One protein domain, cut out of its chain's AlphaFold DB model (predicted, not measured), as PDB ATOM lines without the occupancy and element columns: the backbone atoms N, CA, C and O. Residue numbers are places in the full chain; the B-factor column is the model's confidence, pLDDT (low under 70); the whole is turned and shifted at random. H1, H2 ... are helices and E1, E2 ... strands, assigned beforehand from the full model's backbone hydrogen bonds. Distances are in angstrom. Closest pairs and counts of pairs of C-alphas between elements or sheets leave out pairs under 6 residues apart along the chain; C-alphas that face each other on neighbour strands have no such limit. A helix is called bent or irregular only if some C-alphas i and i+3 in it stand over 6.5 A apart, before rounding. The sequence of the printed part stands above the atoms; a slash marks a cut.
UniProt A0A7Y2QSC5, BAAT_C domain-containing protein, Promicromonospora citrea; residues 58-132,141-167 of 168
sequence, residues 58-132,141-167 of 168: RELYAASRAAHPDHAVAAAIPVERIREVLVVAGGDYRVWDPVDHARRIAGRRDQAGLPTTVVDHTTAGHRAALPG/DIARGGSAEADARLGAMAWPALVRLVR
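This is residues 58 to 132 and 141 to 167 of the 168 residues of the protein "BAAT_C domain-containing protein" of Promicromonospora citrea (UniProt A0A7Y2QSC5). Two parallel strands, E1 and E2, lie side by side as a narrow ribbon in the middle, with helix H3 over one face and the longer helix H4 over the other; both helices run back against the strands' direction. Helices H1 and H2 form an L to the side of this core, and residues 66 to 71, of which 69 to 71 belong to H2, stick out at its corner. The printed part has 102 residues with four named helices and two named strands, in the order H1, H2, E1, H3, E2, H4, and the class is mostly helix. The whole is compact, with a radius of gyration of the C-alphas of 14.5 A, and flat, with spans of 40 by 36 by 18 A.

E1, residues 85 to 90, and E2, residues 116 to 121, are parallel neighbours at 13 degrees; N 87 and O 117 are 2.8 A apart and N 119 and O 87 are 2.9 A apart, within hydrogen-bond range. Together with H3, residues 98 to 111, they form a strand-helix-strand unit, two parallel neighbour strands with a helix between them along the chain, and its crossover is right-handed. The closest C-alphas of E1 and H3 are those of Ala 89 and Pro 98, 5.2 A apart; those of H3 and E2 are Ala 106 and Thr 116, 5.9 A apart. H4, residues 148 to 166, comes closest to E2 at the C-alphas of His 121 and Leu 154, 5.7 A apart, and to E1 at those of Val 88 and Ala 158, 6.6 A apart. H3 and H4 are apart. H1, residues 58 to 67, and H2, residues 69 to 74, are close but not clearly touching, about perpendicular at 89 degrees; their closest C-alphas, those of Arg 65 and Ala 72, are 6.0 A apart. H1 is apart from E1, E2, H3 and H4. In H1, H2 and H3 every O i to N i+4 pair is within hydrogen-bond range; in H4 13 of 15 are.

E1 measures 16.7 A from first to last C-alpha, beginning at (119.475, 189.098, 167.265), and E2 measures 16.6 A. H3 measures 19.8 A and H4 25.1 A, the latter ending at C-alpha 166 (125.709, 180.051, 169.025). H4 is irregular, with C-alphas 157 and 160 7.0 A apart, and has a kink of 43 degrees near residue 160. H1 measures 14.3 A from C-alpha 58 (123.418, 207.742, 180.965), and H2 8.7 A.

The two C-alphas farthest apart, those of Gly 113 and Asp 141, are 41.3 A apart. Residues 133 to 140 are not printed; C-alphas 132 and 141 are 24.6 A apart across this cut, which lies in the link from E2 to H4. Of the links printed whole, H1 to H2 and H3 to E2 are tight, and H2 to E1 and E1 to H3 are short. The mean pLDDT of the printed part is 92.4, and no printed residue is under 70.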
ATOM      1  N   ARG A  58     124.696 207.986 181.652       92.62
ATOM      2  CA  ARG A  58     123.418 207.742 180.965       92.62
ATOM      3  C   ARG A  58     122.786 209.028 180.432       92.62
ATOM      4  O   ARG A  58     122.394 209.078 179.267       92.62
ATOM      5  N   GLU A  59     122.739 210.076 181.252       92.38
ATOM      6  CA  GLU A  59     122.199 211.379 180.849       92.38
ATOM      7  C   GLU A  59     123.061 212.077 179.794       92.38
ATOM      8  O   GLU A  59     122.523 212.656 178.849       92.38
ATOM      9  N   LEU A  60     124.393 211.985 179.905       93.81
ATOM     10  CA  LEU A  60     125.310 212.531 178.904       93.81
ATOM     11  C   LEU A  60     125.073 211.875 177.540       93.81
ATOM     12  O   LEU A  60     124.928 212.588 176.548       93.81
ATOM     13  N   TYR A  61     124.988 210.544 177.473       93.25
ATOM     14  CA  TYR A  61     124.712 209.827 176.223       93.25
ATOM     15  C   TYR A  61     123.337 210.181 175.649       93.25
ATOM     16  O   TYR A  61     123.218 210.411 174.443       93.25
ATOM     17  N   ALA A  62     122.305 210.271 176.493       92.88
ATOM     18  CA  ALA A  62     120.963 210.657 176.059       92.88
ATOM     19  C   ALA A  62     120.937 212.082 175.479       92.88
ATOM     20  O   ALA A  62     120.428 212.288 174.376       92.88
ATOM     21  N   ALA A  63     121.541 213.050 176.177       93.81
ATOM     22  CA  ALA A  63     121.633 214.434 175.724       93.81
ATOM     23  C   ALA A  63     122.465 214.570 174.442       93.81
ATOM     24  O   ALA A  63     122.066 215.284 173.525       93.81
ATOM     25  N   SER A  64     123.577 213.841 174.345       94.94
ATOM     26  CA  SER A  64     124.442 213.817 173.159       94.94
ATOM     27  C   SER A  64     123.689 213.310 171.929       94.94
ATOM     28  O   SER A  64     123.707 213.937 170.873       94.94
ATOM     29  N   ARG A  65     122.931 212.216 172.072       93.75
ATOM     30  CA  ARG A  65     122.099 211.679 170.987       93.75
ATOM     31  C   ARG A  65     120.997 212.649 170.561       93.75
ATOM     32  O   ARG A  65     120.733 212.768 169.370       93.75
ATOM     33  N   ALA A  66     120.370 213.339 171.512       94.00
ATOM     34  CA  ALA A  66     119.351 214.345 171.219       94.00
ATOM     35  C   ALA A  66     119.932 215.590 170.524       94.00
ATOM     36  O   ALA A  66     119.272 216.173 169.669       94.00
ATOM     37  N   ALA A  67     121.164 215.979 170.861       95.44
ATOM     38  CA  ALA A  67     121.861 217.108 170.245       95.44
ATOM     39  C   ALA A  67     122.358 216.815 168.817       95.44
ATOM     40  O   ALA A  67     122.598 217.749 168.053       95.44
ATOM     41  N   HIS A  68     122.507 215.538 168.451       95.25
ATOM     42  CA  HIS A  68     123.048 215.109 167.162       95.25
ATOM     43  C   HIS A  68     122.136 214.080 166.461       95.25
ATOM     44  O   HIS A  68     122.558 212.940 166.244       95.25
ATOM     45  N   PRO A  69     120.892 214.448 166.089       95.25
ATOM     46  CA  PRO A  69     119.922 213.507 165.522       95.25
ATOM     47  C   PRO A  69     120.399 212.877 164.206       95.25
ATOM     48  O   PRO A  69     120.276 211.664 164.038       95.25
ATOM     49  N   ASP A  70     121.027 213.653 163.319       95.62
ATOM     50  CA  ASP A  70     121.527 213.141 162.035       95.62
ATOM     51  C   ASP A  70     122.673 212.141 162.228       95.62
ATOM     52  O   ASP A  70     122.703 211.088 161.590       95.62
ATOM     53  N   HIS A  71     123.576 212.410 163.179       93.50
ATOM     54  CA  HIS A  71     124.611 211.446 163.554       93.50
ATOM     55  C   HIS A  71     124.007 210.192 164.182       93.50
ATOM     56  O   HIS A  71     124.503 209.102 163.935       93.50
ATOM     57  N   ALA A  72     122.945 210.319 164.982       91.75
ATOM     58  CA  ALA A  72     122.275 209.170 165.582       91.75
ATOM     59  C   ALA A  72     121.620 208.267 164.529       91.75
ATOM     60  O   ALA A  72     121.665 207.046 164.672       91.75
ATOM     61  N   VAL A  73     121.049 208.848 163.469       91.31
ATOM     62  CA  VAL A  73     120.524 208.096 162.321       91.31
ATOM     63  C   VAL A  73     121.664 207.447 161.539       91.31
ATOM     64  O   VAL A  73     121.616 206.249 161.280       91.31
ATOM     65  N   ALA A  74     122.711 208.203 161.208       89.38
ATOM     66  CA  ALA A  74     123.831 207.694 160.422       89.38
ATOM     67  C   ALA A  74     124.638 206.607 161.162       89.38
ATOM     68  O   ALA A  74     125.153 205.686 160.536       89.38
ATOM     69  N   ALA A  75     124.729 206.694 162.493       89.56
ATOM     70  CA  ALA A  75     125.402 205.721 163.354       89.56
ATOM     71  C   ALA A  75     124.536 204.488 163.671       89.56
ATOM     72  O   ALA A  75     124.969 203.594 164.403       89.56
ATOM     73  N   ALA A  76     123.291 204.434 163.185       89.12
ATOM     74  CA  ALA A  76     122.383 203.346 163.503       89.12
ATOM     75  C   ALA A  76     122.842 202.041 162.843       89.12
ATOM     76  O   ALA A  76     122.923 201.921 161.623       89.12
ATOM     77  N   ILE A  77     123.061 201.014 163.664       87.94
ATOM     78  CA  ILE A  77     123.365 199.669 163.174       87.94
ATOM     79  C   ILE A  77     122.155 199.146 162.374       87.94
ATOM     80  O   ILE A  77     121.028 199.216 162.888       87.94
ATOM     81  N   PRO A  78     122.340 198.626 161.143       88.94
ATOM     82  CA  PRO A  78     121.260 198.093 160.312       88.94
ATOM     83  C   PRO A  78     120.848 196.695 160.793       88.94
ATOM     84  O   PRO A  78     121.152 195.677 160.171       88.94
ATOM     85  N   VAL A  79     120.199 196.639 161.955       90.06
ATOM     86  CA  VAL A  79     119.847 195.388 162.645       90.06
ATOM     87  C   VAL A  79     118.947 194.480 161.815       90.06
ATOM     88  O   VAL A  79     118.998 193.273 161.990       90.06
ATOM     89  N   GLU A  80     118.172 195.021 160.882       91.38
ATOM     90  CA  GLU A  80     117.356 194.299 159.899       91.38
ATOM     91  C   GLU A  80     118.169 193.479 158.882       91.38
ATOM     92  O   GLU A  80     117.629 192.593 158.229       91.38
ATOM     93  N   ARG A  81     119.479 193.720 158.764       88.06
ATOM     94  CA  ARG A  81     120.379 192.918 157.915       88.06
ATOM     95  C   ARG A  81     120.977 191.719 158.654       88.06
ATOM     96  O   ARG A  81     121.722 190.944 158.063       88.06
ATOM     97  N   ILE A  82     120.677 191.572 159.945       84.88
ATOM     98  CA  ILE A  82     121.152 190.470 160.781       84.88
ATOM     99  C   ILE A  82     120.076 189.387 160.814       84.88
ATOM    100  O   ILE A  82     118.912 189.677 161.089       84.88
ATOM    101  N   ARG A  83     120.453 188.129 160.576       84.44
ATOM    102  CA  ARG A  83     119.510 187.001 160.592       84.44
ATOM    103  C   ARG A  83     118.802 186.873 161.946       84.44
ATOM    104  O   ARG A  83     117.579 186.961 162.012       84.44
ATOM    105  N   GLU A  84     119.568 186.759 163.027       87.50
ATOM    106  CA  GLU A  84     119.062 186.587 164.393       87.50
ATOM    107  C   GLU A  84     119.751 187.553 165.356       87.50
ATOM    108  O   GLU A  84     120.953 187.792 165.257       87.50
ATOM    109  N   VAL A  85     118.981 188.122 166.287       90.62
ATOM    110  CA  VAL A  85     119.475 189.098 167.265       90.62
ATOM    111  C   VAL A  85     118.964 188.734 168.654       90.62
ATOM    112  O   VAL A  85     117.757 188.592 168.866       90.62
ATOM    113  N   LEU A  86     119.898 188.630 169.599       92.88
ATOM    114  CA  LEU A  86     119.651 188.603 171.036       92.88
ATOM    115  C   LEU A  86     120.104 189.940 171.631       92.88
ATOM    116  O   LEU A  86     121.249 190.341 171.436       92.88
ATOM    117  N   VAL A  87     119.224 190.613 172.370       93.44
ATOM    118  CA  VAL A  87     119.557 191.807 173.154       93.44
ATOM    119  C   VAL A  87     119.415 191.487 174.636       93.44
ATOM    120  O   VAL A  87     118.374 190.992 175.062       93.44
ATOM    121  N   VAL A  88     120.451 191.793 175.416       94.50
ATOM    122  CA  VAL A  88     120.473 191.616 176.873       94.50
ATOM    123  C   VAL A  88     120.579 192.996 177.521       94.50
ATOM    124  O   VAL A  88     121.526 193.727 177.235       94.50
ATOM    125  N   ALA A  89     119.605 193.379 178.348       94.06
ATOM    126  CA  ALA A  89     119.480 194.749 178.847       94.06
ATOM    127  C   ALA A  89     119.254 194.826 180.366       94.06
ATOM    128  O   ALA A  89     118.251 194.353 180.895       94.06
ATOM    129  N   GLY A  90     120.170 195.487 181.075       94.88
ATOM    130  CA  GLY A  90     119.989 195.843 182.484       94.88
ATOM    131  C   GLY A  90     119.209 197.150 182.646       94.88
ATOM    132  O   GLY A  90     119.554 198.157 182.027       94.88
ATOM    133  N   GLY A  91     118.160 197.156 183.469       93.12
ATOM    134  CA  GLY A  91     117.312 198.332 183.700       93.12
ATOM    135  C   GLY A  91     117.953 199.420 184.569       93.12
ATOM    136  O   GLY A  91     117.666 200.604 184.373       93.12
ATOM    137  N   ASP A  92     118.873 199.044 185.461       95.38
ATOM    138  CA  ASP A  92     119.609 199.969 186.331       95.38
ATOM    139  C   ASP A  92     120.951 200.411 185.724       95.38
ATOM    140  O   ASP A  92     121.753 201.071 186.369       95.38
ATOM    141  N   TYR A  93     121.218 200.077 184.463       93.50
ATOM    142  CA  TYR A  93     122.446 200.444 183.763       93.50
ATOM    143  C   TYR A  93     122.652 201.975 183.746       93.50
ATOM    144  O   TYR A  93     121.801 202.730 183.268       93.50
ATOM    145  N   ARG A  94     123.802 202.446 184.260       94.69
ATOM    146  CA  ARG A  94     124.082 203.887 184.472       94.69
ATOM    147  C   ARG A  94     125.040 204.553 183.479       94.69
ATOM    148  O   ARG A  94     125.276 205.760 183.562       94.69
ATOM    149  N   VAL A  95     125.567 203.810 182.506       92.19
ATOM    150  CA  VAL A  95     126.472 204.375 181.483       92.19
ATOM    151  C   VAL A  95     125.727 204.781 180.198       92.19
ATOM    152  O   VAL A  95     125.923 205.890 179.725       92.19
ATOM    153  N   TRP A  96     124.802 203.971 179.685       90.75
ATOM    154  CA  TRP A  96     123.852 204.301 178.599       90.75
ATOM    155  C   TRP A  96     122.501 203.625 178.888       90.75
ATOM    156  O   TRP A  96     122.360 202.985 179.928       90.75
ATOM    157  N   ASP A  97     121.511 203.760 178.004       91.44
ATOM    158  CA  ASP A  97     120.172 203.183 178.195       91.44
ATOM    159  C   ASP A  97     119.951 201.934 177.314       91.44
ATOM    160  O   ASP A  97     119.406 202.042 176.210       91.44
ATOM    161  N   PRO A  98     120.379 200.734 177.755       90.88
ATOM    162  CA  PRO A  98     120.238 199.519 176.958       90.88
ATOM    163  C   PRO A  98     118.774 199.100 176.773       90.88
ATOM    164  O   PRO A  98     118.469 198.418 175.799       90.88
ATOM    165  N   VAL A  99     117.855 199.515 177.656       92.00
ATOM    166  CA  VAL A  99     116.424 199.186 177.553       92.00
ATOM    167  C   VAL A  99     115.767 199.990 176.428       92.00
ATOM    168  O   VAL A  99     115.035 199.421 175.616       92.00
ATOM    169  N   ASP A 100     116.060 201.291 176.315       92.94
ATOM    170  CA  ASP A 100     115.643 202.108 175.161       92.94
ATOM    171  C   ASP A 100     116.227 201.547 173.854       92.94
ATOM    172  O   ASP A 100     115.506 201.380 172.866       92.94
ATOM    173  N   HIS A 101     117.509 201.166 173.849       93.19
ATOM    174  CA  HIS A 101     118.124 200.529 172.683       93.19
ATOM    175  C   HIS A 101     117.453 199.196 172.316       93.19
ATOM    176  O   HIS A 101     117.133 198.994 171.144       93.19
ATOM    177  N   ALA A 102     117.170 198.321 173.287       94.38
ATOM    178  CA  ALA A 102     116.490 197.049 173.055       94.38
ATOM    179  C   ALA A 102     115.110 197.243 172.414       94.38
ATOM    180  O   ALA A 102     114.794 196.584 171.425       94.38
ATOM    181  N   ARG A 103     114.323 198.207 172.911       95.25
ATOM    182  CA  ARG A 103     113.010 198.558 172.341       95.25
ATOM    183  C   ARG A 103     113.121 199.037 170.895       95.25
ATOM    184  O   ARG A 103     112.358 198.587 170.047       95.25
ATOM    185  N   ARG A 104     114.084 199.914 170.591       94.81
ATOM    186  CA  ARG A 104     114.310 200.415 169.221       94.81
ATOM    187  C   ARG A 104     114.750 199.310 168.262       94.81
ATOM    188  O   ARG A 104     114.290 199.279 167.125       94.81
ATOM    189  N   ILE A 105     115.632 198.416 168.712       95.19
ATOM    190  CA  ILE A 105     116.100 197.269 167.921       95.19
ATOM    191  C   ILE A 105     114.937 196.320 167.636       95.19
ATOM    192  O   ILE A 105     114.706 195.984 166.477       95.19
ATOM    193  N   ALA A 106     114.191 195.931 168.672       95.56
ATOM    194  CA  ALA A 106     113.042 195.045 168.536       95.56
ATOM    195  C   ALA A 106     111.977 195.650 167.611       95.56
ATOM    196  O   ALA A 106     111.540 194.974 166.691       95.56
ATOM    197  N   GLY A 107     111.638 196.933 167.778       96.81
ATOM    198  CA  GLY A 107     110.655 197.614 166.930       96.81
ATOM    199  C   GLY A 107     111.056 197.671 165.453       96.81
ATOM    200  O   GLY A 107     110.246 197.357 164.588       96.81
ATOM    201  N   ARG A 108     112.319 197.998 165.142       96.38
ATOM    202  CA  ARG A 108     112.815 198.003 163.751       96.38
ATOM    203  C   ARG A 108     112.783 196.616 163.114       96.38
ATOM    204  O   ARG A 108     112.495 196.491 161.929       96.38
ATOM    205  N   ARG A 109     113.109 195.578 163.887       96.50
ATOM    206  CA  ARG A 109     113.118 194.196 163.395       96.50
ATOM    207  C   ARG A 109     111.710 193.632 163.243       96.50
ATOM    208  O   ARG A 109     111.455 192.969 162.246       96.50
ATOM    209  N   ASP A 110     110.800 193.961 164.153       96.56
ATOM    210  CA  ASP A 110     109.379 193.613 164.063       96.56
ATOM    211  C   ASP A 110     108.734 194.208 162.800       96.56
ATOM    212  O   ASP A 110     108.119 193.488 162.018       96.56
ATOM    213  N   GLN A 111     109.010 195.484 162.501       96.75
ATOM    214  CA  GLN A 111     108.590 196.132 161.248       96.75
ATOM    215  C   GLN A 111     109.130 195.444 159.984       96.75
ATOM    216  O   GLN A 111     108.513 195.531 158.925       96.75
ATOM    217  N   ALA A 112     110.275 194.763 160.085       95.50
ATOM    218  CA  ALA A 112     110.873 193.985 159.005       95.50
ATOM    219  C   ALA A 112     110.440 192.502 159.005       95.50
ATOM    220  O   ALA A 112     110.929 191.731 158.180       95.50
ATOM    221  N   GLY A 113     109.560 192.081 159.922       95.56
ATOM    222  CA  GLY A 113     109.130 190.687 160.066       95.56
ATOM    223  C   GLY A 113     110.227 189.743 160.571       95.56
ATOM    224  O   GLY A 113     110.185 188.545 160.291       95.56
ATOM    225  N   LEU A 114     111.236 190.266 161.277       93.75
ATOM    226  CA  LEU A 114     112.404 189.511 161.727       93.75
ATOM    227  C   LEU A 114     112.356 189.207 163.233       93.75
ATOM    228  O   LEU A 114     112.093 190.101 164.043       93.75
ATOM    229  N   PRO A 115     112.703 187.974 163.651       90.31
ATOM    230  CA  PRO A 115     112.666 187.587 165.056       90.31
ATOM    231  C   PRO A 115     113.740 188.320 165.867       90.31
ATOM    232  O   PRO A 115     114.886 188.461 165.434       90.31
ATOM    233  N   THR A 116     113.397 188.749 167.078       94.12
ATOM    234  CA  THR A 116     114.343 189.345 168.034       94.12
ATOM    235  C   THR A 116     114.084 188.759 169.408       94.12
ATOM    236  O   THR A 116     112.954 188.792 169.883       94.12
ATOM    237  N   THR A 117     115.117 188.231 170.063       95.38
ATOM    238  CA  THR A 117     115.021 187.841 171.473       95.38
ATOM    239  C   THR A 117     115.509 189.003 172.328       95.38
ATOM    240  O   THR A 117     116.636 189.458 172.154       95.38
ATOM    241  N   VAL A 118     114.682 189.478 173.255       95.56
ATOM    242  CA  VAL A 118     115.076 190.475 174.258       95.56
ATOM    243  C   VAL A 118     114.997 189.825 175.631       95.56
ATOM    244  O   VAL A 118     113.994 189.198 175.961       95.56
ATOM    245  N   VAL A 119     116.068 189.956 176.406       95.62
ATOM    246  CA  VAL A 119     116.144 189.529 177.802       95.62
ATOM    247  C   VAL A 119     116.526 190.745 178.629       95.62
ATOM    248  O   VAL A 119     117.625 191.277 178.475       95.62
ATOM    249  N   ASP A 120     115.632 191.192 179.500       93.50
ATOM    250  CA  ASP A 120     115.881 192.325 180.380       93.50
ATOM    251  C   ASP A 120     115.668 191.987 181.857       93.50
ATOM    252  O   ASP A 120     114.947 191.056 182.217       93.50
ATOM    253  N   HIS A 121     116.347 192.738 182.722       94.62
ATOM    254  CA  HIS A 121     116.204 192.622 184.170       94.62
ATOM    255  C   HIS A 121     116.223 194.011 184.802       94.62
ATOM    256  O   HIS A 121     117.185 194.766 184.652       94.62
ATOM    257  N   THR A 122     115.162 194.342 185.537       95.31
ATOM    258  CA  THR A 122     114.863 195.707 186.003       95.31
ATOM    259  C   THR A 122     115.968 196.328 186.851       95.31
ATOM    260  O   THR A 122     116.229 197.518 186.721       95.31
ATOM    261  N   THR A 123     116.640 195.534 187.684       96.38
ATOM    262  CA  THR A 123     117.682 196.015 188.607       96.38
ATOM    263  C   THR A 123     119.098 195.605 188.211       96.38
ATOM    264  O   THR A 123     120.032 195.857 188.963       96.38
ATOM    265  N   ALA A 124     119.282 194.951 187.060       95.00
ATOM    266  CA  ALA A 124     120.625 194.626 186.587       95.00
ATOM    267  C   ALA A 124     121.282 195.866 185.970       95.00
ATOM    268  O   ALA A 124     120.607 196.726 185.400       95.00
ATOM    269  N   GLY A 125     122.599 195.949 186.090       92.12
ATOM    270  CA  GLY A 125     123.422 197.047 185.622       92.12
ATOM    271  C   GLY A 125     124.242 196.679 184.397       92.12
ATOM    272  O   GLY A 125     123.795 195.980 183.488       92.12
ATOM    273  N   HIS A 126     125.468 197.199 184.354       89.12
ATOM    274  CA  HIS A 126     126.346 197.058 183.197       89.12
ATOM    275  C   HIS A 126     126.938 195.657 183.015       89.12
ATOM    276  O   HIS A 126     127.299 195.292 181.894       89.12
ATOM    277  N   ARG A 127     127.115 194.878 184.084       87.88
ATOM    278  CA  ARG A 127     128.015 193.717 184.075       87.88
ATOM    279  C   ARG A 127     127.268 192.392 184.144       87.88
ATOM    280  O   ARG A 127     127.584 191.581 185.000       87.88
ATOM    281  N   ALA A 128     126.332 192.155 183.226       87.19
ATOM    282  CA  ALA A 128     125.603 190.888 183.120       87.19
ATOM    283  C   ALA A 128     126.553 189.684 182.928       87.19
ATOM    284  O   ALA A 128     126.892 189.329 181.802       87.19
ATOM    285  N   ALA A 129     127.009 189.091 184.033       87.94
ATOM    286  CA  ALA A 129     127.981 188.005 184.045       87.94
ATOM    287  C   ALA A 129     127.304 186.690 183.651       87.94
ATOM    288  O   ALA A 129     126.273 186.328 184.225       87.94
ATOM    289  N   LEU A 130     127.873 185.969 182.685       89.56
ATOM    290  CA  LEU A 130     127.335 184.683 182.245       89.56
ATOM    291  C   LEU A 130     127.617 183.579 183.281       89.56
ATOM    292  O   LEU A 130     128.528 183.710 184.105       89.56
ATOM    293  N   PRO A 131     126.867 182.461 183.263       88.94
ATOM    294  CA  PRO A 131     127.133 181.339 184.159       88.94
ATOM    295  C   PRO A 131     128.590 180.857 184.082       88.94
ATOM    296  O   PRO A 131     129.076 180.483 183.018       88.94
ATOM    297  N   GLY A 132     129.272 180.843 185.230       87.19
ATOM    298  CA  GLY A 132     130.683 180.457 185.342       87.19
ATOM    299  C   GLY A 132     131.681 181.609 185.192       87.19
ATOM    300  O   GLY A 132     132.860 181.419 185.489       87.19
ATOM    301  N   ASP A 141     136.679 203.958 187.507       89.19
ATOM    302  CA  ASP A 141     135.721 204.289 188.558       89.19
ATOM    303  C   ASP A 141     134.534 205.043 187.944       89.19
ATOM    304  O   ASP A 141     134.614 206.231 187.642       89.19
ATOM    305  N   ILE A 142     133.468 204.301 187.638       91.69
ATOM    306  CA  ILE A 142     132.246 204.786 186.990       91.69
ATOM    307  C   ILE A 142     131.055 204.072 187.622       91.69
ATOM    308  O   ILE A 142     131.135 202.880 187.951       91.69
ATOM    309  N   ALA A 143     129.937 204.777 187.744       93.31
ATOM    310  CA  ALA A 143     128.691 204.175 188.173       93.31
ATOM    311  C   ALA A 143     128.179 203.258 187.055       93.31
ATOM    312  O   ALA A 143     127.870 203.687 185.943       93.31
ATOM    313  N   ARG A 144     128.140 201.958 187.345       91.94
ATOM    314  CA  ARG A 144     127.718 200.909 186.402       91.94
ATOM    315  C   ARG A 144     126.259 200.508 186.576       91.94
ATOM    316  O   ARG A 144     125.672 199.962 185.642       91.94
ATOM    317  N   GLY A 145     125.693 200.827 187.738       93.56
ATOM    318  CA  GLY A 145     124.389 200.342 188.159       93.56
ATOM    319  C   GLY A 145     124.390 198.867 188.518       93.56
ATOM    320  O   GLY A 145     125.362 198.153 188.257       93.56
ATOM    321  N   GLY A 146     123.266 198.435 189.071       93.44
ATOM    322  CA  GLY A 146     122.997 197.067 189.465       93.44
ATOM    323  C   GLY A 146     123.800 196.584 190.666       93.44
ATOM    324  O   GLY A 146     124.525 197.323 191.334       93.44
ATOM    325  N   SER A 147     123.648 195.294 190.937       93.00
ATOM    326  CA  SER A 147     124.428 194.546 191.917       93.00
ATOM    327  C   SER A 147     124.982 193.289 191.259       93.00
ATOM    328  O   SER A 147     124.415 192.802 190.282       93.00
ATOM    329  N   ALA A 148     126.047 192.715 191.826       91.19
ATOM    330  CA  ALA A 148     126.613 191.462 191.322       91.19
ATOM    331  C   ALA A 148     125.562 190.335 191.237       91.19
ATOM    332  O   ALA A 148     125.589 189.529 190.313       91.19
ATOM    333  N   GLU A 149     124.607 190.308 192.171       94.19
ATOM    334  CA  GLU A 149     123.509 189.342 192.160       94.19
ATOM    335  C   GLU A 149     122.516 189.600 191.018       94.19
ATOM    336  O   GLU A 149     122.157 188.668 190.297       94.19
ATOM    337  N   ALA A 150     122.070 190.846 190.827       95.12
ATOM    338  CA  ALA A 150     121.142 191.190 189.749       95.12
ATOM    339  C   ALA A 150     121.776 190.968 188.366       95.12
ATOM    340  O   ALA A 150     121.130 190.461 187.450       95.12
ATOM    341  N   ASP A 151     123.059 191.285 188.243       93.06
ATOM    342  CA  ASP A 151     123.855 191.072 187.043       93.06
ATOM    343  C   ASP A 151     124.009 189.581 186.708       93.06
ATOM    344  O   ASP A 151     123.791 189.179 185.563       93.06
ATOM    345  N   ALA A 152     124.314 188.741 187.704       92.75
ATOM    346  CA  ALA A 152     124.386 187.291 187.525       92.75
ATOM    347  C   ALA A 152     123.020 186.689 187.154       92.75
ATOM    348  O   ALA A 152     122.944 185.785 186.319       92.75
ATOM    349  N   ARG A 153     121.921 187.204 187.728       95.81
ATOM    350  CA  ARG A 153     120.554 186.801 187.352       95.81
ATOM    351  C   ARG A 153     120.257 187.133 185.891       95.81
ATOM    352  O   ARG A 153     119.770 186.261 185.174       95.81
ATOM    353  N   LEU A 154     120.590 188.343 185.428       95.19
ATOM    354  CA  LEU A 154     120.423 188.727 184.023       95.19
ATOM    355  C   LEU A 154     121.230 187.814 183.087       95.19
ATOM    356  O   LEU A 154     120.695 187.338 182.085       95.19
ATOM    357  N   GLY A 155     122.485 187.514 183.426       93.31
ATOM    358  CA  GLY A 155     123.305 186.592 182.637       93.31
ATOM    359  C   GLY A 155     122.750 185.164 182.607       93.31
ATOM    360  O   GLY A 155     122.685 184.550 181.542       93.31
ATOM    361  N   ALA A 156     122.255 184.653 183.738       95.00
ATOM    362  CA  ALA A 156     121.592 183.350 183.804       95.00
ATOM    363  C   ALA A 156     120.304 183.296 182.962       95.00
ATOM    364  O   ALA A 156     120.050 182.293 182.298       95.00
ATOM    365  N   MET A 157     119.515 184.377 182.934       96.12
ATOM    366  CA  MET A 157     118.328 184.495 182.074       96.12
ATOM    367  C   MET A 157     118.690 184.529 180.583       96.12
ATOM    368  O   MET A 157     117.981 183.948 179.762       96.12
ATOM    369  N   ALA A 158     119.789 185.196 180.220       94.38
ATOM    370  CA  ALA A 158     120.243 185.300 178.834       94.38
ATOM    371  C   ALA A 158     120.871 183.998 178.309       94.38
ATOM    372  O   ALA A 158     120.833 183.732 177.104       94.38
ATOM    373  N   TRP A 159     121.426 183.174 179.200       94.19
ATOM    374  CA  TRP A 159     122.233 182.009 178.843       94.19
ATOM    375  C   TRP A 159     121.542 181.001 177.907       94.19
ATOM    376  O   TRP A 159     122.143 180.662 176.887       94.19
ATOM    377  N   PRO A 160     120.288 180.556 178.137       94.12
ATOM    378  CA  PRO A 160     119.633 179.612 177.230       94.12
ATOM    379  C   PRO A 160     119.446 180.171 175.813       94.12
ATOM    380  O   PRO A 160     119.594 179.443 174.831       94.12
ATOM    381  N   ALA A 161     119.140 181.468 175.694       91.25
ATOM    382  CA  ALA A 161     118.996 182.130 174.400       91.25
ATOM    383  C   ALA A 161     120.345 182.267 173.685       91.25
ATOM    384  O   ALA A 161     120.417 182.043 172.479       91.25
ATOM    385  N   LEU A 162     121.407 182.578 174.431       90.00
ATOM    386  CA  LEU A 162     122.762 182.668 173.900       90.00
ATOM    387  C   LEU A 162     123.262 181.306 173.407       90.00
ATOM    388  O   LEU A 162     123.746 181.219 172.283       90.00
ATOM    389  N   VAL A 163     123.095 180.239 174.197       90.12
ATOM    390  CA  VAL A 163     123.498 178.875 173.811       90.12
ATOM    391  C   VAL A 163     122.785 178.427 172.539       90.12
ATOM    392  O   VAL A 163     123.444 177.908 171.643       90.12
ATOM    393  N   ARG A 164     121.472 178.673 172.429       89.12
ATOM    394  CA  ARG A 164     120.703 178.379 171.210       89.12
ATOM    395  C   ARG A 164     121.233 179.150 170.000       89.12
ATOM    396  O   ARG A 164     121.320 178.587 168.921       89.12
ATOM    397  N   LEU A 165     121.577 180.425 170.181       85.38
ATOM    398  CA  LEU A 165     122.044 181.278 169.089       85.38
ATOM    399  C   LEU A 165     123.410 180.832 168.546       85.38
ATOM    400  O   LEU A 165     123.639 180.902 167.346       85.38
ATOM    401  N   VAL A 166     124.327 180.396 169.418       81.06
ATOM    402  CA  VAL A 166     125.709 180.051 169.025       81.06
ATOM    403  C   VAL A 166     125.914 178.569 168.703       81.06
ATOM    404  O   VAL A 166     126.942 178.215 168.130       81.06
ATOM    405  N   ARG A 167     124.960 177.706 169.060       78.19
ATOM    406  CA  ARG A 167     124.933 176.279 168.702       78.19
ATOM    407  C   ARG A 167     123.666 175.975 167.889       78.19
ATOM    408  O   ARG A 167     122.758 175.353 168.444       78.19
TER     409      ARG A 167